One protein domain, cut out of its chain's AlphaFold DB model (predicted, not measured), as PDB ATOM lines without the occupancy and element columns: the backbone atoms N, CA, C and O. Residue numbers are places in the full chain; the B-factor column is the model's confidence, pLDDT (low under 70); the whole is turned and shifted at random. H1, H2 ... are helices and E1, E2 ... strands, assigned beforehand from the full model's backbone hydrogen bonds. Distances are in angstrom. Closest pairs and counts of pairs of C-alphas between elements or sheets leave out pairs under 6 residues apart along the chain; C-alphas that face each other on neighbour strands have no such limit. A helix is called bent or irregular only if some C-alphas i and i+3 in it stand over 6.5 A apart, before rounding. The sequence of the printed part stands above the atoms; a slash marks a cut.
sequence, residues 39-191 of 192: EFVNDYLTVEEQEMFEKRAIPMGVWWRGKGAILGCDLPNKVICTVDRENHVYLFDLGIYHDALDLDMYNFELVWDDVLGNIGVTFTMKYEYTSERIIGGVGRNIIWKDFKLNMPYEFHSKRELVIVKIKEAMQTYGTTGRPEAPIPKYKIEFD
ATOM      1  N   GLU A  39     -33.784  -1.060 -60.436       77.38
ATOM      2  CA  GLU A  39     -33.996  -1.927 -59.292       77.38
ATOM      3  C   GLU A  39     -33.764  -1.076 -58.047       77.38
ATOM      4  O   GLU A  39     -32.633  -0.715 -57.726       77.38
ATOM      5  N   PHE A  40     -34.858  -0.705 -57.374       87.44
ATOM      6  CA  PHE A  40     -34.780  -0.160 -56.025       87.44
ATOM      7  C   PHE A  40     -33.928  -1.088 -55.160       87.44
ATOM      8  O   PHE A  40     -34.107  -2.309 -55.192       87.44
ATOM      9  N   VAL A  41     -33.067  -0.503 -54.331       89.25
ATOM     10  CA  VAL A  41     -32.239  -1.225 -53.360       89.25
ATOM     11  C   VAL A  41     -32.404  -0.627 -51.969       89.25
ATOM     12  O   VAL A  41     -32.524   0.586 -51.820       89.25
ATOM     13  N   ASN A  42     -32.401  -1.475 -50.941       85.88
ATOM     14  CA  ASN A  42     -32.315  -1.016 -49.553       85.88
ATOM     15  C   ASN A  42     -30.856  -0.697 -49.249       85.88
ATOM     16  O   ASN A  42     -30.016  -1.598 -49.246       85.88
ATOM     17  N   ASP A  43     -30.557   0.572 -49.006       85.00
ATOM     18  CA  ASP A  43     -29.193   1.038 -48.814       85.00
ATOM     19  C   ASP A  43     -29.151   2.270 -47.906       85.00
ATOM     20  O   ASP A  43     -30.164   2.849 -47.508       85.00
ATOM     21  N   TYR A  44     -27.939   2.666 -47.566       82.56
ATOM     22  CA  TYR A  44     -27.660   3.907 -46.888       82.56
ATOM     23  C   TYR A  44     -27.449   5.042 -47.893       82.56
ATOM     24  O   TYR A  44     -26.794   4.851 -48.920       82.56
ATOM     25  N   LEU A  45     -27.933   6.244 -47.567       78.81
ATOM     26  CA  LEU A  45     -27.589   7.446 -48.333       78.81
ATOM     27  C   LEU A  45     -26.071   7.685 -48.315       78.81
ATOM     28  O   LEU A  45     -25.434   7.541 -47.262       78.81
ATOM     29  N   THR A  46     -25.494   8.098 -49.447       82.69
ATOM     30  CA  THR A  46     -24.098   8.568 -49.493       82.69
ATOM     31  C   THR A  46     -23.944   9.916 -48.785       82.69
ATOM     32  O   THR A  46     -24.929  10.581 -48.469       82.69
ATOM     33  N   VAL A  47     -22.702  10.341 -48.532       79.31
ATOM     34  CA  VAL A  47     -22.426  11.654 -47.919       79.31
ATOM     35  C   VAL A  47     -22.961  12.784 -48.806       79.31
ATOM     36  O   VAL A  47     -23.571  13.725 -48.313       79.31
ATOM     37  N   GLU A  48     -22.809  12.664 -50.125       79.50
ATOM     38  CA  GLU A  48     -23.289  13.653 -51.091       79.50
ATOM     39  C   GLU A  48     -24.822  13.716 -51.144       79.50
ATOM     40  O   GLU A  48     -25.388  14.804 -51.247       79.50
ATOM     41  N   GLU A  49     -25.498  12.565 -51.061       79.94
ATOM     42  CA  GLU A  49     -26.962  12.486 -50.993       79.94
ATOM     43  C   GLU A  49     -27.481  13.092 -49.682       79.94
ATOM     44  O   GLU A  49     -28.435  13.866 -49.697       79.94
ATOM     45  N   GLN A  50     -26.820  12.819 -48.555       74.81
ATOM     46  CA  GLN A  50     -27.155  13.434 -47.267       74.81
ATOM     47  C   GLN A  50     -27.017  14.960 -47.326       74.81
ATOM     48  O   GLN A  50     -27.980  15.672 -47.043       74.81
ATOM     49  N   GLU A  51     -25.877  15.472 -47.801       73.00
ATOM     50  CA  GLU A  51     -25.671  16.914 -47.974       73.00
ATOM     51  C   GLU A  51     -26.704  17.549 -48.921       73.00
ATOM     52  O   GLU A  51     -27.081  18.713 -48.755       73.00
ATOM     53  N   MET A  52     -27.140  16.815 -49.951       74.31
ATOM     54  CA  MET A  52     -28.176  17.263 -50.880       74.31
ATOM     55  C   MET A  52     -29.512  17.467 -50.158       74.31
ATOM     56  O   MET A  52     -30.127  18.525 -50.325       74.31
ATOM     57  N   PHE A  53     -29.944  16.493 -49.354       72.56
ATOM     58  CA  PHE A  53     -31.187  16.578 -48.586       72.56
ATOM     59  C   PHE A  53     -31.120  17.662 -47.496       72.56
ATOM     60  O   PHE A  53     -32.063  18.441 -47.356       72.56
ATOM     61  N   GLU A  54     -29.980  17.811 -46.816       65.62
ATOM     62  CA  GLU A  54     -29.756  18.863 -45.811       65.62
ATOM     63  C   GLU A  54     -29.835  20.277 -46.409       65.62
ATOM     64  O   GLU A  54     -30.575  21.140 -45.928       65.62
ATOM     65  N   LYS A  55     -29.090  20.532 -47.495       61.88
ATOM     66  CA  LYS A  55     -29.024  21.862 -48.134       61.88
ATOM     67  C   LYS A  55     -30.351  22.284 -48.749       61.88
ATOM     68  O   LYS A  55     -30.602  23.479 -48.902       61.88
ATOM     69  N   ARG A  56     -31.190  21.320 -49.130       58.56
ATOM     70  CA  ARG A  56     -32.513  21.570 -49.712       58.56
ATOM     71  C   ARG A  56     -33.594  21.809 -48.660       58.56
ATOM     72  O   ARG A  56     -34.756  21.922 -49.036       58.56
ATOM     73  N   ALA A  57     -33.193  21.981 -47.395       47.50
ATOM     74  CA  ALA A  57     -34.050  22.359 -46.280       47.50
ATOM     75  C   ALA A  57     -35.328  21.523 -46.259       47.50
ATOM     76  O   ALA A  57     -36.437  22.052 -46.303       47.50
ATOM     77  N   ILE A  58     -35.151  20.208 -46.195       50.00
ATOM     78  CA  ILE A  58     -36.182  19.331 -45.665       50.00
ATOM     79  C   ILE A  58     -35.882  19.310 -44.144       50.00
ATOM     80  O   ILE A  58     -34.859  18.758 -43.748       50.00
ATOM     81  N   PRO A  59     -36.654  19.994 -43.269       37.34
ATOM     82  CA  PRO A  59     -36.305  20.163 -41.845       37.34
ATOM     83  C   PRO A  59     -36.655  18.986 -40.894       37.34
ATOM     84  O   PRO A  59     -37.826  18.836 -40.583       37.34
ATOM     85  N   MET A  60     -35.709  18.227 -40.297       39.50
ATOM     86  CA  MET A  60     -36.002  17.344 -39.125       39.50
ATOM     87  C   MET A  60     -35.869  18.066 -37.779       39.50
ATOM     88  O   MET A  60     -34.894  18.768 -37.530       39.50
ATOM     89  N   GLY A  61     -36.790  17.778 -36.853       31.41
ATOM     90  CA  GLY A  61     -36.661  18.007 -35.404       31.41
ATOM     91  C   GLY A  61     -38.001  17.757 -34.687       31.41
ATOM     92  O   GLY A  61     -39.051  18.010 -35.258       31.41
ATOM     93  N   VAL A  62     -38.117  17.251 -33.453       34.56
ATOM     94  CA  VAL A  62     -37.114  16.894 -32.433       34.56
ATOM     95  C   VAL A  62     -37.324  15.444 -31.938       34.56
ATOM     96  O   VAL A  62     -36.374  14.833 -31.475       34.56
ATOM     97  N   TRP A  63     -38.518  14.843 -32.047       37.91
ATOM     98  CA  TRP A  63     -38.823  13.498 -31.520       37.91
ATOM     99  C   TRP A  63     -39.925  12.825 -32.357       37.91
ATOM    100  O   TRP A  63     -41.091  13.076 -32.096       37.91
ATOM    101  N   TRP A  64     -39.547  12.033 -33.371       40.59
ATOM    102  CA  TRP A  64     -40.173  10.853 -34.020       40.59
ATOM    103  C   TRP A  64     -41.671  10.475 -33.822       40.59
ATOM    104  O   TRP A  64     -42.021   9.327 -34.072       40.59
ATOM    105  N   ARG A  65     -42.590  11.363 -33.417       36.12
ATOM    106  CA  ARG A  65     -44.030  11.079 -33.294       36.12
ATOM    107  C   ARG A  65     -44.901  12.265 -33.725       36.12
ATOM    108  O   ARG A  65     -44.802  13.346 -33.159       36.12
ATOM    109  N   GLY A  66     -45.775  12.036 -34.709       33.09
ATOM    110  CA  GLY A  66     -47.010  12.812 -34.913       33.09
ATOM    111  C   GLY A  66     -46.999  13.980 -35.911       33.09
ATOM    112  O   GLY A  66     -48.065  14.480 -36.235       33.09
ATOM    113  N   LYS A  67     -45.858  14.439 -36.456       30.50
ATOM    114  CA  LYS A  67     -45.847  15.664 -37.304       30.50
ATOM    115  C   LYS A  67     -45.040  15.624 -38.608       30.50
ATOM    116  O   LYS A  67     -44.627  16.672 -39.084       30.50
ATOM    117  N   GLY A  68     -44.879  14.447 -39.214       33.03
ATOM    118  CA  GLY A  68     -44.106  14.295 -40.454       33.03
ATOM    119  C   GLY A  68     -42.608  14.364 -40.165       33.03
ATOM    120  O   GLY A  68     -42.071  15.422 -39.853       33.03
ATOM    121  N   ALA A  69     -41.947  13.208 -40.169       34.91
ATOM    122  CA  ALA A  69     -40.501  13.120 -39.990       34.91
ATOM    123  C   ALA A  69     -39.803  13.421 -41.323       34.91
ATOM    124  O   ALA A  69     -40.377  13.198 -42.380       34.91
ATOM    125  N   ILE A  70     -38.605  13.991 -41.258       45.38
ATOM    126  CA  ILE A  70     -37.987  14.713 -42.366       45.38
ATOM    127  C   ILE A  70     -36.484  14.470 -42.326       45.38
ATOM    128  O   ILE A  70     -35.873  14.880 -41.381       45.38
ATOM    129  N   LEU A  71     -35.827  13.866 -43.294       43.03
ATOM    130  CA  LEU A  71     -34.485  13.291 -43.086       43.03
ATOM    131  C   LEU A  71     -33.363  14.282 -42.714       43.03
ATOM    132  O   LEU A  71     -33.095  15.228 -43.445       43.03
ATOM    133  N   GLY A  72     -32.652  13.998 -41.613       36.00
ATOM    134  CA  GLY A  72     -31.419  14.692 -41.210       36.00
ATOM    135  C   GLY A  72     -31.290  14.869 -39.694       36.00
ATOM    136  O   GLY A  72     -31.865  15.783 -39.113       36.00
ATOM    137  N   CYS A  73     -30.553  13.982 -39.026       33.62
ATOM    138  CA  CYS A  73     -30.064  14.213 -37.667       33.62
ATOM    139  C   CYS A  73     -28.655  13.638 -37.562       33.62
ATOM    140  O   CYS A  73     -28.401  12.545 -38.068       33.62
ATOM    141  N   ASP A  74     -27.796  14.405 -36.897       40.12
ATOM    142  CA  ASP A  74     -26.385  14.188 -36.573       40.12
ATOM    143  C   ASP A  74     -26.181  12.906 -35.738       40.12
ATOM    144  O   ASP A  74     -25.880  12.919 -34.544       40.12
ATOM    145  N   LEU A  75     -26.446  11.757 -36.358       38.69
ATOM    146  CA  LEU A  75     -26.135  10.438 -35.840       38.69
ATOM    147  C   LEU A  75     -24.917   9.906 -36.602       38.69
ATOM    148  O   LEU A  75     -24.853  10.042 -37.822       38.69
ATOM    149  N   PRO A  76     -24.008   9.167 -35.945       44.94
ATOM    150  CA  PRO A  76     -22.914   8.446 -36.611       44.94
ATOM    151  C   PRO A  76     -23.405   7.326 -37.557       44.94
ATOM    152  O   PRO A  76     -22.611   6.527 -38.050       44.94
ATOM    153  N   ASN A  77     -24.717   7.252 -37.801       49.78
ATOM    154  CA  ASN A  77     -25.407   6.213 -38.533       49.78
ATOM    155  C   ASN A  77     -26.026   6.810 -39.790       49.78
ATOM    156  O   ASN A  77     -26.888   7.684 -39.735       49.78
ATOM    157  N   LYS A  78     -25.576   6.285 -40.924       66.19
ATOM    158  CA  LYS A  78     -26.069   6.608 -42.252       66.19
ATOM    159  C   LYS A  78     -27.594   6.424 -42.304       66.19
ATOM    160  O   LYS A  78     -28.127   5.441 -41.786       66.19
ATOM    161  N   VAL A  79     -28.291   7.360 -42.936       70.19
ATOM    162  CA  VAL A  79     -29.748   7.314 -43.118       70.19
ATOM    163  C   VAL A  79     -30.118   6.140 -44.029       70.19
ATOM    164  O   VAL A  79     -29.551   6.006 -45.111       70.19
ATOM    165  N   ILE A  80     -31.048   5.290 -43.583       76.31
ATOM    166  CA  ILE A  80     -31.548   4.140 -44.354       76.31
ATOM    167  C   ILE A  80     -32.629   4.611 -45.324       76.31
ATOM    168  O   ILE A  80     -33.510   5.384 -44.947       76.31
ATOM    169  N   CYS A  81     -32.584   4.105 -46.551       80.62
ATOM    170  CA  CYS A  81     -33.598   4.360 -47.561       80.62
ATOM    171  C   CYS A  81     -33.738   3.180 -48.525       80.62
ATOM    172  O   CYS A  81     -32.819   2.376 -48.700       80.62
ATOM    173  N   THR A  82     -34.886   3.107 -49.188       88.06
ATOM    174  CA  THR A  82     -35.042   2.279 -50.384       88.06
ATOM    175  C   THR A  82     -34.898   3.200 -51.587       88.06
ATOM    176  O   THR A  82     -35.738   4.069 -51.811       88.06
ATOM    177  N   VAL A  83     -33.806   3.060 -52.329       87.25
ATOM    178  CA  VAL A  83     -33.377   4.044 -53.327       87.25
ATOM    179  C   VAL A  83     -33.233   3.431 -54.711       87.25
ATOM    180  O   VAL A  83     -32.698   2.339 -54.887       87.25
ATOM    181  N   ASP A  84     -33.687   4.185 -55.699       88.00
ATOM    182  CA  ASP A  84     -33.398   4.024 -57.114       88.00
ATOM    183  C   ASP A  84     -32.536   5.220 -57.536       88.00
ATOM    184  O   ASP A  84     -33.030   6.318 -57.802       88.00
ATOM    185  N   ARG A  85     -31.217   5.012 -57.545       84.75
ATOM    186  CA  ARG A  85     -30.242   6.071 -57.844       84.75
ATOM    187  C   ARG A  85     -30.215   6.457 -59.316       84.75
ATOM    188  O   ARG A  85     -29.795   7.563 -59.627       84.75
ATOM    189  N   GLU A  86     -30.649   5.569 -60.210       85.00
ATOM    190  CA  GLU A  86     -30.693   5.854 -61.647       85.00
ATOM    191  C   GLU A  86     -31.760   6.908 -61.955       85.00
ATOM    192  O   GLU A  86     -31.511   7.821 -62.736       85.00
ATOM    193  N   ASN A  87     -32.919   6.814 -61.296       81.44
ATOM    194  CA  ASN A  87     -34.019   7.766 -61.468       81.44
ATOM    195  C   ASN A  87     -34.103   8.819 -60.355       81.44
ATOM    196  O   ASN A  87     -35.062   9.595 -60.321       81.44
ATOM    197  N   HIS A  88     -33.135   8.825 -59.437       81.81
ATOM    198  CA  HIS A  88     -33.115   9.678 -58.251       81.81
ATOM    199  C   HIS A  88     -34.434   9.636 -57.460       81.81
ATOM    200  O   HIS A  88     -35.030  10.673 -57.149       81.81
ATOM    201  N   VAL A  89     -34.910   8.422 -57.165       85.69
ATOM    202  CA  VAL A  89     -36.103   8.180 -56.346       85.69
ATOM    203  C   VAL A  89     -35.693   7.577 -55.013       85.69
ATOM    204  O   VAL A  89     -34.950   6.600 -54.965       85.69
ATOM    205  N   TYR A  90     -36.218   8.129 -53.928       85.62
ATOM    206  CA  TYR A  90     -35.858   7.772 -52.565       85.62
ATOM    207  C   TYR A  90     -37.129   7.541 -51.751       85.62
ATOM    208  O   TYR A  90     -37.974   8.427 -51.653       85.62
ATOM    209  N   LEU A  91     -37.275   6.350 -51.177       87.12
ATOM    210  CA  LEU A  91     -38.336   6.018 -50.235       87.12
ATOM    211  C   LEU A  91     -37.774   6.026 -48.815       87.12
ATOM    212  O   LEU A  91     -36.780   5.356 -48.515       87.12
ATOM    213  N   PHE A  92     -38.478   6.731 -47.939       82.19
ATOM    214  CA  PHE A  92     -38.143   6.872 -46.537       82.19
ATOM    215  C   PHE A  92     -39.294   6.411 -45.652       82.19
ATOM    216  O   PHE A  92     -40.457   6.747 -45.881       82.19
ATOM    217  N   ASP A  93     -38.942   5.647 -44.624       80.44
ATOM    218  CA  ASP A  93     -39.847   5.232 -43.558       80.44
ATOM    219  C   ASP A  93     -39.829   6.281 -42.444       80.44
ATOM    220  O   ASP A  93     -38.797   6.530 -41.817       80.44
ATOM    221  N   LEU A  94     -40.981   6.908 -42.218       74.94
ATOM    222  CA  LEU A  94     -41.178   7.934 -41.196       74.94
ATOM    223  C   LEU A  94     -41.680   7.341 -39.870       74.94
ATOM    224  O   LEU A  94     -41.932   8.085 -38.918       74.94
ATOM    225  N   GLY A  95     -41.822   6.017 -39.798       73.25
ATOM    226  CA  GLY A  95     -42.288   5.273 -38.642       73.25
ATOM    227  C   GLY A  95     -43.810   5.168 -38.549       73.25
ATOM    228  O   GLY A  95     -44.560   5.441 -39.489       73.25
ATOM    229  N   ILE A  96     -44.273   4.748 -37.372       71.75
ATOM    230  CA  ILE A  96     -45.701   4.599 -37.079       71.75
ATOM    231  C   ILE A  96     -46.346   5.986 -37.011       71.75
ATOM    232  O   ILE A  96     -45.839   6.908 -36.370       71.75
ATOM    233  N   TYR A  97     -47.500   6.141 -37.647       65.88
ATOM    234  CA  TYR A  97     -48.268   7.372 -37.606       65.88
ATOM    235  C   TYR A  97     -48.971   7.508 -36.250       65.88
ATOM    236  O   TYR A  97     -50.083   7.038 -36.041       65.88
ATOM    237  N   HIS A  98     -48.290   8.147 -35.302       56.88
ATOM    238  CA  HIS A  98     -48.701   8.193 -33.894       56.88
ATOM    239  C   HIS A  98     -50.016   8.928 -33.597       56.88
ATOM    240  O   HIS A  98     -50.582   8.714 -32.527       56.88
ATOM    241  N   ASP A  99     -50.498   9.750 -34.531       57.44
ATOM    242  CA  ASP A  99     -51.762  10.485 -34.406       57.44
ATOM    243  C   ASP A  99     -52.939   9.735 -35.062       57.44
ATOM    244  O   ASP A  99     -54.082  10.190 -34.998       57.44
ATOM    245  N   ALA A 100     -52.695   8.579 -35.693       59.03
ATOM    246  CA  ALA A 100     -53.778   7.715 -36.141       59.03
ATOM    247  C   ALA A 100     -54.350   6.933 -34.958       59.03
ATOM    248  O   ALA A 100     -53.627   6.432 -34.102       59.03
ATOM    249  N   LEU A 101     -55.674   6.775 -34.966       58.28
ATOM    250  CA  LEU A 101     -56.378   5.850 -34.071       58.28
ATOM    251  C   LEU A 101     -55.880   4.401 -34.241       58.28
ATOM    252  O   LEU A 101     -55.994   3.604 -33.314       58.28
ATOM    253  N   ASP A 102     -55.311   4.088 -35.411       62.69
ATOM    254  CA  ASP A 102     -54.642   2.830 -35.726       62.69
ATOM    255  C   ASP A 102     -53.149   2.880 -35.404       62.69
ATOM    256  O   ASP A 102     -52.368   3.554 -36.079       62.69
ATOM    257  N   LEU A 103     -52.751   2.121 -34.384       61.75
ATOM    258  CA  LEU A 103     -51.373   2.051 -33.891       61.75
ATOM    259  C   LEU A 103     -50.417   1.264 -34.809       61.75
ATOM    260  O   LEU A 103     -49.232   1.161 -34.498       61.75
ATOM    261  N   ASP A 104     -50.910   0.701 -35.910       72.56
ATOM    262  CA  ASP A 104     -50.174  -0.123 -36.874       72.56
ATOM    263  C   ASP A 104     -50.040   0.530 -38.267       72.56
ATOM    264  O   ASP A 104     -49.503  -0.082 -39.191       72.56
ATOM    265  N   MET A 105     -50.498   1.777 -38.430       81.00
ATOM    266  CA  MET A 105     -50.379   2.513 -39.688       81.00
ATOM    267  C   MET A 105     -48.979   3.115 -39.839       81.00
ATOM    268  O   MET A 105     -48.558   3.954 -39.043       81.00
ATOM    269  N   TYR A 106     -48.269   2.714 -40.888       81.44
ATOM    270  CA  TYR A 106     -46.949   3.229 -41.239       81.44
ATOM    271  C   TYR A 106     -47.068   4.479 -42.101       81.44
ATOM    272  O   TYR A 106     -47.994   4.604 -42.907       81.44
ATOM    273  N   ASN A 107     -46.120   5.394 -41.933       80.25
ATOM    274  CA  ASN A 107     -46.026   6.642 -42.671       80.25
ATOM    275  C   ASN A 107     -44.731   6.676 -43.481       80.25
ATOM    276  O   ASN A 107     -43.661   6.390 -42.951       80.25
ATOM    277  N   PHE A 108     -44.828   7.070 -44.744       83.75
ATOM    278  CA  PHE A 108     -43.714   7.072 -45.681       83.75
ATOM    279  C   PHE A 108     -43.632   8.389 -46.448       83.75
ATOM    280  O   PHE A 108     -44.641   9.062 -46.684       83.75
ATOM    281  N   GLU A 109     -42.424   8.708 -46.902       83.12
ATOM    282  CA  GLU A 109     -42.162   9.778 -47.859       83.12
ATOM    283  C   GLU A 109     -41.424   9.218 -49.076       83.12
ATOM    284  O   GLU A 109     -40.381   8.577 -48.944       83.12
ATOM    285  N   LEU A 110     -41.977   9.453 -50.268       84.19
ATOM    286  CA  LEU A 110     -41.319   9.159 -51.537       84.19
ATOM    287  C   LEU A 110     -40.873  10.477 -52.169       84.19
ATOM    288  O   LEU A 110     -41.707  11.319 -52.513       84.19
ATOM    289  N   VAL A 111     -39.564  10.624 -52.345       81.25
ATOM    290  CA  VAL A 111     -38.936  11.791 -52.962       81.25
ATOM    291  C   VAL A 111     -38.415  11.422 -54.343       81.25
ATOM    292  O   VAL A 111     -37.717  10.424 -54.493       81.25
ATOM    293  N   TRP A 112     -38.727  12.229 -55.355       78.69
ATOM    294  CA  TRP A 112     -38.250  12.041 -56.727       78.69
ATOM    295  C   TRP A 112     -37.581  13.322 -57.243       78.69
ATOM    296  O   TRP A 112     -38.244  14.351 -57.392       78.69
ATOM    297  N   ASP A 113     -36.273  13.257 -57.512       67.25
ATOM    298  CA  ASP A 113     -35.430  14.422 -57.840       67.25
ATOM    299  C   ASP A 113     -35.191  14.657 -59.350       67.25
ATOM    300  O   ASP A 113     -34.750  15.731 -59.745       67.25
ATOM    301  N   ASP A 114     -35.511  13.713 -60.243       54.12
ATOM    302  CA  ASP A 114     -35.129  13.823 -61.670       54.12
ATOM    303  C   ASP A 114     -36.193  14.461 -62.593       54.12
ATOM    304  O   ASP A 114     -36.017  14.562 -63.806       54.12
ATOM    305  N   VAL A 115     -37.338  14.924 -62.078       45.12
ATOM    306  CA  VAL A 115     -38.427  15.382 -62.964       45.12
ATOM    307  C   VAL A 115     -39.009  16.730 -62.541       45.12
ATOM    308  O   VAL A 115     -40.144  16.814 -62.080       45.12
ATOM    309  N   LEU A 116     -38.261  17.801 -62.841       42.06
ATOM    310  CA  LEU A 116     -38.743  19.196 -62.919       42.06
ATOM    311  C   LEU A 116     -38.973  19.934 -61.582       42.06
ATOM    312  O   LEU A 116     -39.648  20.963 -61.566       42.06
ATOM    313  N   GLY A 117     -38.357  19.472 -60.493       50.44
ATOM    314  CA  GLY A 117     -38.406  20.101 -59.168       50.44
ATOM    315  C   GLY A 117     -38.766  19.082 -58.092       50.44
ATOM    316  O   GLY A 117     -39.546  18.181 -58.363       50.44
ATOM    317  N   ASN A 118     -38.176  19.216 -56.903       55.75
ATOM    318  CA  ASN A 118     -38.293  18.279 -55.778       55.75
ATOM    319  C   ASN A 118     -39.757  17.841 -55.536       55.75
ATOM    320  O   ASN A 118     -40.547  18.614 -54.991       55.75
ATOM    321  N   ILE A 119     -40.126  16.615 -55.929       65.12
ATOM    322  CA  ILE A 119     -41.459  16.057 -55.664       65.12
ATOM    323  C   ILE A 119     -41.362  15.197 -54.410       65.12
ATOM    324  O   ILE A 119     -40.808  14.103 -54.468       65.12
ATOM    325  N   GLY A 120     -41.904  15.684 -53.295       72.94
ATOM    326  CA  GLY A 120     -42.175  14.873 -52.108       72.94
ATOM    327  C   GLY A 120     -43.654  14.500 -52.071       72.94
ATOM    328  O   GLY A 120     -44.515  15.383 -52.096       72.94
ATOM    329  N   VAL A 121     -43.963  13.205 -52.033       78.38
ATOM    330  CA  VAL A 121     -45.316  12.719 -51.729       78.38
ATOM    331  C   VAL A 121     -45.287  11.921 -50.440       78.38
ATOM    332  O   VAL A 121     -44.363  11.147 -50.193       78.38
ATOM    333  N   THR A 122     -46.319  12.100 -49.625       84.31
ATOM    334  CA  THR A 122     -46.469  11.357 -48.373       84.31
ATOM    335  C   THR A 122     -47.564  10.329 -48.544       84.31
ATOM    336  O   THR A 122     -48.569  10.576 -49.214       84.31
ATOM    337  N   PHE A 123     -47.376   9.151 -47.972       86.81
ATOM    338  CA  PHE A 123     -48.401   8.125 -48.015       86.81
ATOM    339  C   PHE A 123     -48.358   7.257 -46.770       86.81
ATOM    340  O   PHE A 123     -47.322   7.107 -46.126       86.81
ATOM    341  N   THR A 124     -49.506   6.685 -46.429       88.81
ATOM    342  CA  THR A 124     -49.645   5.797 -45.278       88.81
ATOM    343  C   THR A 124     -50.181   4.452 -45.714       88.81
ATOM    344  O   THR A 124     -51.028   4.392 -46.610       88.81
ATOM    345  N   MET A 125     -49.714   3.387 -45.070       89.69
ATOM    346  CA  MET A 125     -50.135   2.016 -45.353       89.69
ATOM    347  C   MET A 125     -50.048   1.153 -44.103       89.69
ATOM    348  O   MET A 125     -49.275   1.433 -43.190       89.69
ATOM    349  N   LYS A 126     -50.785   0.051 -44.103       89.38
ATOM    350  CA  LYS A 126     -50.595  -1.061 -43.174       89.38
ATOM    351  C   LYS A 126     -50.116  -2.278 -43.924       89.38
ATOM    352  O   LYS A 126     -50.391  -2.410 -45.114       89.38
ATOM    353  N   TYR A 127     -49.474  -3.196 -43.223       86.50
ATOM    354  CA  TYR A 127     -49.236  -4.517 -43.771       86.50
ATOM    355  C   TYR A 127     -49.793  -5.598 -42.856       86.50
ATOM    356  O   TYR A 127     -49.762  -5.481 -41.633       86.50
ATOM    357  N   GLU A 128     -50.253  -6.686 -43.460       86.62
ATOM    358  CA  GLU A 128     -50.645  -7.893 -42.745       86.62
ATOM    359  C   GLU A 128     -49.905  -9.100 -43.294       86.62
ATOM    360  O   GLU A 128     -49.628  -9.208 -44.491       86.62
ATOM    361  N   TYR A 129     -49.601 -10.040 -42.405       83.44
ATOM    362  CA  TYR A 129     -49.109 -11.345 -42.810       83.44
ATOM    363  C   TYR A 129     -50.292 -12.248 -43.149       83.44
ATOM    364  O   TYR A 129     -51.083 -12.584 -42.271       83.44
ATOM    365  N   THR A 130     -50.388 -12.679 -44.402       80.31
ATOM    366  CA  THR A 130     -51.497 -13.519 -44.893       80.31
ATOM    367  C   THR A 130     -51.180 -15.011 -44.870       80.31
ATOM    368  O   THR A 130     -52.010 -15.838 -45.238       80.31
ATOM    369  N   SER A 131     -49.977 -15.378 -44.434       70.62
ATOM    370  CA  SER A 131     -49.568 -16.767 -44.260       70.62
ATOM    371  C   SER A 131     -48.971 -16.994 -42.878       70.62
ATOM    372  O   SER A 131     -48.307 -16.119 -42.309       70.62
ATOM    373  N   GLU A 132     -49.128 -18.215 -42.369       66.06
ATOM    374  CA  GLU A 132     -48.378 -18.667 -41.204       66.06
ATOM    375  C   GLU A 132     -46.864 -18.570 -41.453       66.06
ATOM    376  O   GLU A 132     -46.381 -18.485 -42.588       66.06
ATOM    377  N   ARG A 133     -46.090 -18.549 -40.362       62.25
ATOM    378  CA  ARG A 133     -44.627 -18.598 -40.450       62.25
ATOM    379  C   ARG A 133     -44.240 -19.933 -41.080       62.25
ATOM    380  O   ARG A 133     -44.441 -20.971 -40.461       62.25
ATOM    381  N   ILE A 134     -43.670 -19.901 -42.279       59.44
ATOM    382  CA  ILE A 134     -43.250 -21.120 -42.970       59.44
ATOM    383  C   ILE A 134     -42.119 -21.772 -42.158       59.44
ATOM    384  O   ILE A 134     -41.045 -21.192 -41.978       59.44
ATOM    385  N   ILE A 135     -42.360 -22.972 -41.622       48.62
ATOM    386  CA  ILE A 135     -41.349 -23.750 -40.896       48.62
ATOM    387  C   ILE A 135     -40.272 -24.172 -41.907       48.62
ATOM    388  O   ILE A 135     -40.564 -24.876 -42.867       48.62
ATOM    389  N   GLY A 136     -39.031 -23.712 -41.716       58.19
ATOM    390  CA  GLY A 136     -37.897 -24.009 -42.607       58.19
ATOM    391  C   GLY A 136     -37.676 -23.028 -43.769       58.19
ATOM    392  O   GLY A 136     -36.742 -23.222 -44.541       58.19
ATOM    393  N   GLY A 137     -38.472 -21.956 -43.887       51.59
ATOM    394  CA  GLY A 137     -38.339 -20.952 -44.950       51.59
ATOM    395  C   GLY A 137     -38.464 -19.524 -44.422       51.59
ATOM    396  O   GLY A 137     -39.409 -19.183 -43.717       51.59
ATOM    397  N   VAL A 138     -37.494 -18.669 -44.750       57.47
ATOM    398  CA  VAL A 138     -37.455 -17.261 -44.324       57.47
ATOM    399  C   VAL A 138     -38.448 -16.454 -45.166       57.47
ATOM    400  O   VAL A 138     -38.095 -15.928 -46.219       57.47
ATOM    401  N   GLY A 139     -39.707 -16.388 -44.738       60.25
ATOM    402  CA  GLY A 139     -40.682 -15.466 -45.320       60.25
ATOM    403  C   GLY A 139     -42.129 -15.751 -44.925       60.25
ATOM    404  O   GLY A 139     -42.504 -16.886 -44.646       60.25
ATOM    405  N   ARG A 140     -42.940 -14.692 -44.913       71.31
ATOM    406  CA  ARG A 140     -44.406 -14.736 -44.876       71.31
ATOM    407  C   ARG A 140     -44.922 -13.958 -46.080       71.31
ATOM    408  O   ARG A 140     -44.262 -13.008 -46.505       71.31
ATOM    409  N   ASN A 141     -46.079 -14.345 -46.598       81.12
ATOM    410  CA  ASN A 141     -46.791 -13.515 -47.561       81.12
ATOM    411  C   ASN A 141     -47.263 -12.246 -46.855       81.12
ATOM    412  O   ASN A 141     -47.700 -12.304 -45.702       81.12
ATOM    413  N   ILE A 142     -47.137 -11.117 -47.541       83.69
ATOM    414  CA  ILE A 142     -47.515  -9.805 -47.028       83.69
ATOM    415  C   ILE A 142     -48.535  -9.189 -47.968       83.69
ATOM    416  O   ILE A 142     -48.359  -9.223 -49.186       83.69
ATOM    417  N   ILE A 143     -49.573  -8.601 -47.391       89.00
ATOM    418  CA  ILE A 143     -50.478  -7.702 -48.094       89.00
ATOM    419  C   ILE A 143     -50.290  -6.299 -47.535       89.00
ATOM    420  O   ILE A 143     -50.350  -6.104 -46.323       89.00
ATOM    421  N   TRP A 144     -50.027  -5.341 -48.415       90.56
ATOM    422  CA  TRP A 144     -50.059  -3.923 -48.099       90.56
ATOM    423  C   TRP A 144     -51.465  -3.383 -48.345       90.56
ATOM    424  O   TRP A 144     -52.000  -3.560 -49.442       90.56
ATOM    425  N   LYS A 145     -52.025  -2.714 -47.337       90.31
ATOM    426  CA  LYS A 145     -53.400  -2.227 -47.332       90.31
ATOM    427  C   LYS A 145     -53.599  -0.859 -46.705       90.31
ATOM    428  O   LYS A 145     -52.652  -0.254 -46.205       90.31
ATOM    429  N   ASP A 146     -54.839  -0.375 -46.743       89.62
ATOM    430  CA  ASP A 146     -55.254   0.922 -46.196       89.62
ATOM    431  C   ASP A 146     -54.435   2.095 -46.779       89.62
ATOM    432  O   ASP A 146     -54.093   3.053 -46.081       89.62
ATOM    433  N   PHE A 147     -54.108   2.012 -48.078       91.38
ATOM    434  CA  PHE A 147     -53.289   3.002 -48.780       91.38
ATOM    435  C   PHE A 147     -53.964   4.373 -48.826       91.38
ATOM    436  O   PHE A 147     -55.051   4.540 -49.384       91.38
ATOM    437  N   LYS A 148     -53.275   5.386 -48.299       90.38
ATOM    438  CA  LYS A 148     -53.666   6.793 -48.438       90.38
ATOM    439  C   LYS A 148     -52.494   7.573 -48.998       90.38
ATOM    440  O   LYS A 148     -51.431   7.601 -48.391       90.38
ATOM    441  N   LEU A 149     -52.705   8.217 -50.141       89.69
ATOM    442  CA  LEU A 149     -51.713   9.051 -50.811       89.69
ATOM    443  C   LEU A 149     -52.064  10.522 -50.622       89.69
ATOM    444  O   LEU A 149     -53.155  10.950 -50.998       89.69
ATOM    445  N   ASN A 150     -51.120  11.287 -50.092       85.69
ATOM    446  CA  ASN A 150     -51.183  12.732 -50.007       85.69
ATOM    447  C   ASN A 150     -50.146  13.338 -50.961       85.69
ATOM    448  O   ASN A 150     -48.933  13.172 -50.811       85.69
ATOM    449  N   MET A 151     -50.657  14.023 -51.977       80.44
ATOM    450  CA  MET A 151     -49.891  14.532 -53.104       80.44
ATOM    451  C   MET A 151     -50.322  15.976 -53.391       80.44
ATOM    452  O   MET A 151     -51.520  16.257 -53.350       80.44
ATOM    453  N   PRO A 152     -49.387  16.889 -53.714       75.19
ATOM    454  CA  PRO A 152     -49.749  18.233 -54.152       75.19
ATOM    455  C   PRO A 152     -50.574  18.200 -55.448       75.19
ATOM    456  O   PRO A 152     -50.354  17.352 -56.319       75.19
ATOM    457  N   TYR A 153     -51.512  19.137 -55.589       77.62
ATOM    458  CA  TYR A 153     -52.475  19.172 -56.697       77.62
ATOM    459  C   TYR A 153     -51.799  19.137 -58.077       77.62
ATOM    460  O   TYR A 153     -52.257  18.456 -58.997       77.62
ATOM    461  N   GLU A 154     -50.657  19.810 -58.201       75.50
ATOM    462  CA  GLU A 154     -49.848  19.924 -59.414       75.50
ATOM    463  C   GLU A 154     -49.366  18.561 -59.942       75.50
ATOM    464  O   GLU A 154     -49.075  18.416 -61.133       75.50
ATOM    465  N   PHE A 155     -49.323  17.538 -59.082       74.31
ATOM    466  CA  PHE A 155     -48.832  16.203 -59.414       74.31
ATOM    467  C   PHE A 155     -49.934  15.171 -59.653       74.31
ATOM    468  O   PHE A 155     -49.624  14.049 -60.054       74.31
ATOM    469  N   HIS A 156     -51.214  15.537 -59.519       81.69
ATOM    470  CA  HIS A 156     -52.335  14.609 -59.729       81.69
ATOM    471  C   HIS A 156     -52.326  13.955 -61.121       81.69
ATOM    472  O   HIS A 156     -52.688  12.790 -61.262       81.69
ATOM    473  N   SER A 157     -51.846  14.666 -62.148       81.50
ATOM    474  CA  SER A 157     -51.686  14.125 -63.510       81.50
ATOM    475  C   SER A 157     -50.678  12.968 -63.606       81.50
ATOM    476  O   SER A 157     -50.735  12.181 -64.549       81.50
ATOM    477  N   LYS A 158     -49.776  12.837 -62.627       81.62
ATOM    478  CA  LYS A 158     -48.745  11.792 -62.532       81.62
ATOM    479  C   LYS A 158     -49.070  10.730 -61.476       81.62
ATOM    480  O   LYS A 158     -48.224   9.885 -61.191       81.62
ATOM    481  N   ARG A 159     -50.281  10.746 -60.903       84.75
ATOM    482  CA  ARG A 159     -50.691   9.853 -59.806       84.75
ATOM    483  C   ARG A 159     -50.398   8.378 -60.084       84.75
ATOM    484  O   ARG A 159     -49.806   7.716 -59.241       84.75
ATOM    485  N   GLU A 160     -50.762   7.884 -61.265       86.81
ATOM    486  CA  GLU A 160     -50.561   6.474 -61.630       86.81
ATOM    487  C   GLU A 160     -49.078   6.086 -61.673       86.81
ATOM    488  O   GLU A 160     -48.693   5.031 -61.179       86.81
ATOM    489  N   LEU A 161     -48.222   6.972 -62.188       86.06
ATOM    490  CA  LEU A 161     -46.775   6.752 -62.214       86.06
ATOM    491  C   LEU A 161     -46.191   6.696 -60.796       86.06
ATOM    492  O   LEU A 161     -45.362   5.839 -60.499       86.06
ATOM    493  N   VAL A 162     -46.646   7.587 -59.915       85.12
ATOM    494  CA  VAL A 162     -46.230   7.600 -58.509       85.12
ATOM    495  C   VAL A 162     -46.668   6.323 -57.799       85.12
ATOM    496  O   VAL A 162     -45.867   5.723 -57.092       85.12
ATOM    497  N   ILE A 163     -47.894   5.849 -58.034       88.50
ATOM    498  CA  ILE A 163     -48.381   4.582 -57.471       88.50
ATOM    499  C   ILE A 163     -47.534   3.397 -57.944       88.50
ATOM    500  O   ILE A 163     -47.186   2.544 -57.130       88.50
ATOM    501  N   VAL A 164     -47.169   3.342 -59.230       89.06
ATOM    502  CA  VAL A 164     -46.272   2.297 -59.751       89.06
ATOM    503  C   VAL A 164     -44.929   2.328 -59.026       89.06
ATOM    504  O   VAL A 164     -44.479   1.290 -58.547       89.06
ATOM    505  N   LYS A 165     -44.333   3.512 -58.853       87.56
ATOM    506  CA  LYS A 165     -43.057   3.666 -58.138       87.56
ATOM    507  C   LYS A 165     -43.151   3.304 -56.657       87.56
ATOM    508  O   LYS A 165     -42.235   2.677 -56.139       87.56
ATOM    509  N   ILE A 166     -44.268   3.613 -55.995       90.00
ATOM    510  CA  ILE A 166     -44.535   3.144 -54.628       90.00
ATOM    511  C   ILE A 166     -44.597   1.615 -54.607       90.00
ATOM    512  O   ILE A 166     -43.918   1.002 -53.793       90.00
ATOM    513  N   LYS A 167     -45.350   0.972 -55.511       89.94
ATOM    514  CA  LYS A 167     -45.442  -0.499 -55.565       89.94
ATOM    515  C   LYS A 167     -44.064  -1.143 -55.775       89.94
ATOM    516  O   LYS A 167     -43.731  -2.082 -55.056       89.94
ATOM    517  N   GLU A 168     -43.256  -0.615 -56.696       89.75
ATOM    518  CA  GLU A 168     -41.868  -1.052 -56.922       89.75
ATOM    519  C   GLU A 168     -41.009  -0.896 -55.656       89.75
ATOM    520  O   GLU A 168     -40.374  -1.853 -55.213       89.75
ATOM    521  N   ALA A 169     -41.034   0.280 -55.023       89.00
ATOM    522  CA  ALA A 169     -40.253   0.548 -53.820       89.00
ATOM    523  C   ALA A 169     -40.685  -0.338 -52.640       89.00
ATOM    524  O   ALA A 169     -39.838  -0.891 -51.945       89.00
ATOM    525  N   MET A 170     -41.991  -0.544 -52.439       88.12
ATOM    526  CA  MET A 170     -42.523  -1.382 -51.359       88.12
ATOM    527  C   MET A 170     -42.203  -2.869 -51.550       88.12
ATOM    528  O   MET A 170     -42.019  -3.586 -50.562       88.12
ATOM    529  N   GLN A 171     -42.098  -3.343 -52.798       86.81
ATOM    530  CA  GLN A 171     -41.620  -4.699 -53.086       86.81
ATOM    531  C   GLN A 171     -40.173  -4.900 -52.614       86.81
ATOM    532  O   GLN A 171     -39.860  -5.954 -52.059       86.81
ATOM    533  N   THR A 172     -39.315  -3.889 -52.773       87.44
ATOM    534  CA  THR A 172     -37.934  -3.921 -52.268       87.44
ATOM    535  C   THR A 172     -37.862  -3.686 -50.754       87.44
ATOM    536  O   THR A 172     -37.133  -4.392 -50.054       87.44
ATOM    537  N   TYR A 173     -38.621  -2.725 -50.223       85.19
ATOM    538  CA  TYR A 173     -38.618  -2.362 -48.801       85.19
ATOM    539  C   TYR A 173     -39.069  -3.534 -47.906       85.19
ATOM    540  O   TYR A 173     -38.500  -3.782 -46.835       85.19
ATOM    541  N   GLY A 174     -40.070  -4.308 -48.341       82.69
ATOM    542  CA  GLY A 174     -40.539  -5.485 -47.612       82.69
ATOM    543  C   GLY A 174     -41.248  -5.107 -46.312       82.69
ATOM    544  O   GLY A 174     -42.306  -4.513 -46.364       82.69
ATOM    545  N   THR A 175     -40.713  -5.480 -45.144       76.25
ATOM    546  CA  THR A 175     -41.279  -5.094 -43.821       76.25
ATOM    547  C   THR A 175     -40.287  -4.357 -42.930       76.25
ATOM    548  O   THR A 175     -40.620  -4.002 -41.805       76.25
ATOM    549  N   THR A 176     -39.047  -4.181 -43.391       73.56
ATOM    550  CA  THR A 176     -37.970  -3.664 -42.541       73.56
ATOM    551  C   THR A 176     -37.186  -2.534 -43.185       73.56
ATOM    552  O   THR A 176     -36.551  -1.789 -42.444       73.56
ATOM    553  N   GLY A 177     -37.150  -2.439 -44.524       73.50
ATOM    554  CA  GLY A 177     -36.341  -1.459 -45.258       73.50
ATOM    555  C   GLY A 177     -34.839  -1.520 -44.981       73.50
ATOM    556  O   GLY A 177     -34.084  -0.691 -45.481       73.50
ATOM    557  N   ARG A 178     -34.380  -2.468 -44.156       76.44
ATOM    558  CA  ARG A 178     -32.997  -2.527 -43.695       76.44
ATOM    559  C   ARG A 178     -32.114  -3.096 -44.804       76.44
ATOM    560  O   ARG A 178     -32.484  -4.115 -45.398       76.44
ATOM    561  N   PRO A 179     -30.928  -2.509 -45.037       73.31
ATOM    562  CA  PRO A 179     -29.918  -3.130 -45.880       73.31
ATOM    563  C   PRO A 179     -29.644  -4.556 -45.390       73.31
ATOM    564  O   PRO A 179     -29.631  -4.803 -44.183       73.31
ATOM    565  N   GLU A 180     -29.485  -5.491 -46.328       70.69
ATOM    566  CA  GLU A 180     -29.217  -6.919 -46.064       70.69
ATOM    567  C   GLU A 180     -30.335  -7.688 -45.337       70.69
ATOM    568  O   GLU A 180     -30.217  -8.900 -45.123       70.69
ATOM    569  N   ALA A 181     -31.443  -7.036 -44.972       68.62
ATOM    570  CA  ALA A 181     -32.547  -7.741 -44.349       68.62
ATOM    571  C   ALA A 181     -33.209  -8.709 -45.340       68.62
ATOM    572  O   ALA A 181     -33.304  -8.418 -46.537       68.62
ATOM    573  N   PRO A 182     -33.714  -9.859 -44.859       61.81
ATOM    574  CA  PRO A 182     -34.408 -10.801 -45.718       61.81
ATOM    575  C   PRO A 182     -35.643 -10.148 -46.344       61.81
ATOM    576  O   PRO A 182     -36.616  -9.848 -45.648       61.81
ATOM    577  N   ILE A 183     -35.616  -9.964 -47.663       64.25
ATOM    578  CA  ILE A 183     -36.807  -9.593 -48.425       64.25
ATOM    579  C   ILE A 183     -37.723 -10.829 -48.467       64.25
ATOM    580  O   ILE A 183     -37.241 -11.938 -48.735       64.25
ATOM    581  N   PRO A 184     -39.029 -10.686 -48.180       60.75
ATOM    582  CA  PRO A 184     -39.992 -11.778 -48.276       60.75
ATOM    583  C   PRO A 184     -39.924 -12.440 -49.658       60.75
ATOM    584  O   PRO A 184     -40.230 -11.823 -50.671       60.75
ATOM    585  N   LYS A 185     -39.523 -13.713 -49.710       62.44
ATOM    586  CA  LYS A 185     -39.237 -14.406 -50.979       62.44
ATOM    587  C   LYS A 185     -40.475 -14.829 -51.786       62.44
ATOM    588  O   LYS A 185     -40.298 -15.354 -52.880       62.44
ATOM    589  N   TYR A 186     -41.698 -14.689 -51.258       65.06
ATOM    590  CA  TYR A 186     -42.805 -15.544 -51.720       65.06
ATOM    591  C   TYR A 186     -44.059 -14.812 -52.217       65.06
ATOM    592  O   TYR A 186     -44.620 -15.251 -53.221       65.06
ATOM    593  N   LYS A 187     -44.491 -13.701 -51.598       78.94
ATOM    594  CA  LYS A 187     -45.600 -12.888 -52.132       78.94
ATOM    595  C   LYS A 187     -45.731 -11.541 -51.420       78.94
ATOM    596  O   LYS A 187     -45.865 -11.513 -50.197       78.94
ATOM    597  N   ILE A 188     -45.733 -10.457 -52.191       81.50
ATOM    598  CA  ILE A 188     -46.156  -9.127 -51.740       81.50
ATOM    599  C   ILE A 188     -47.346  -8.720 -52.608       81.50
ATOM    600  O   ILE A 188     -47.244  -8.709 -53.835       81.50
ATOM    601  N   GLU A 189     -48.469  -8.426 -51.966       87.06
ATOM    602  CA  GLU A 189     -49.717  -8.000 -52.598       87.06
ATOM    603  C   GLU A 189     -50.080  -6.571 -52.180       87.06
ATOM    604  O   GLU A 189     -49.622  -6.077 -51.150       87.06
ATOM    605  N   PHE A 190     -50.914  -5.919 -52.987       88.25
ATOM    606  CA  PHE A 190     -51.422  -4.565 -52.768       88.25
ATOM    607  C   PHE A 190     -52.925  -4.569 -53.068       88.25
ATOM    608  O   PHE A 190     -53.312  -5.071 -54.124       88.25
ATOM    609  N   ASP A 191     -53.760  -4.027 -52.182       84.69
ATOM    610  CA  ASP A 191     -55.231  -4.091 -52.290       84.69
ATOM    611  C   ASP A 191     -55.914  -2.779 -52.738       84.69
ATOM    612  O   ASP A 191     -57.125  -2.620 -52.578       84.69
TER     613      ASP A 191
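Overview. This is residues 39 to 191 of the 192 residues of an uncharacterized protein of Catonella morbi ATCC 51271 (UniProt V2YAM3). A seven-stranded sheet, strongly twisted and curled like part of a barrel, wraps round the long, kinked helix H2. The short helix H1 lies off the sheet, and long loops join several parts. The 153 printed residues hold E1 H1 E2 E3 E4 E5 E6 H2 E7 in chain order; the mixed sheet runs E1 E2 E3 E4 E5 E6 E7, and the class is mixed, helices and strands. The whole is compact and rounded, with a radius of gyration of the C-alphas of 15.7 A and spans of 48 by 38 by 34 A.

Along the chain. Find C-alpha 41 at (-32.239, -1.225, -53.360), where E1, residues 41 to 44, begins. Then look for E2 at 80 to 84, E3 at 89 to 96, 21.8 A long, E4 at 106 to 112, E5 at 119 to 129, 31.2 A, E6 at 142 to 150, 23.0 A, and E7 at 188 to 190, ending at (-51.422, -4.565, -52.768). H1 is residues 47 to 55; H2 is 153 to 173, 26.8 A, irregular, with C-alphas 157 and 160 8.0 A apart.

Arrangement. Read E2 to E6 as a meander, each strand the antiparallel neighbour of the one before: N 82 and O 91 are 3.0 A apart, N 92 and O 109 2.8 A, N 108 and O 123 2.9 A, N 124 and O 148 2.9 A. E1 is antiparallel to E2, N 43 to O 81 at 2.9 A. E6, which bends by 56 degrees at residue 146, is parallel to E7, N 144 to O 189 at 2.9 A; E6, H2 and E7 form a strand-helix-strand unit, two parallel strands with a helix between, its crossover right-handed. H2 is on one face, making two layers, helix and sheet; its closest C-alphas to E2 are Tyr 173 and Thr 82, 6.1 A. H1 is not on the sheet. O i to N i+4 pairs are within hydrogen-bond range throughout H1 and in 13 of 17 in H2.

Size, cuts and confidence. The C-alphas of Gly 136 and Glu 154, 48.5 A apart, are the farthest. The printed part has no cut. The links H1 to E2, E5 to E6 and H2 to E7 are long. Look for pLDDT under 70 at residues 54 to 78, 97 to 103, 113 to 119, 132 to 139 and 181 to 186.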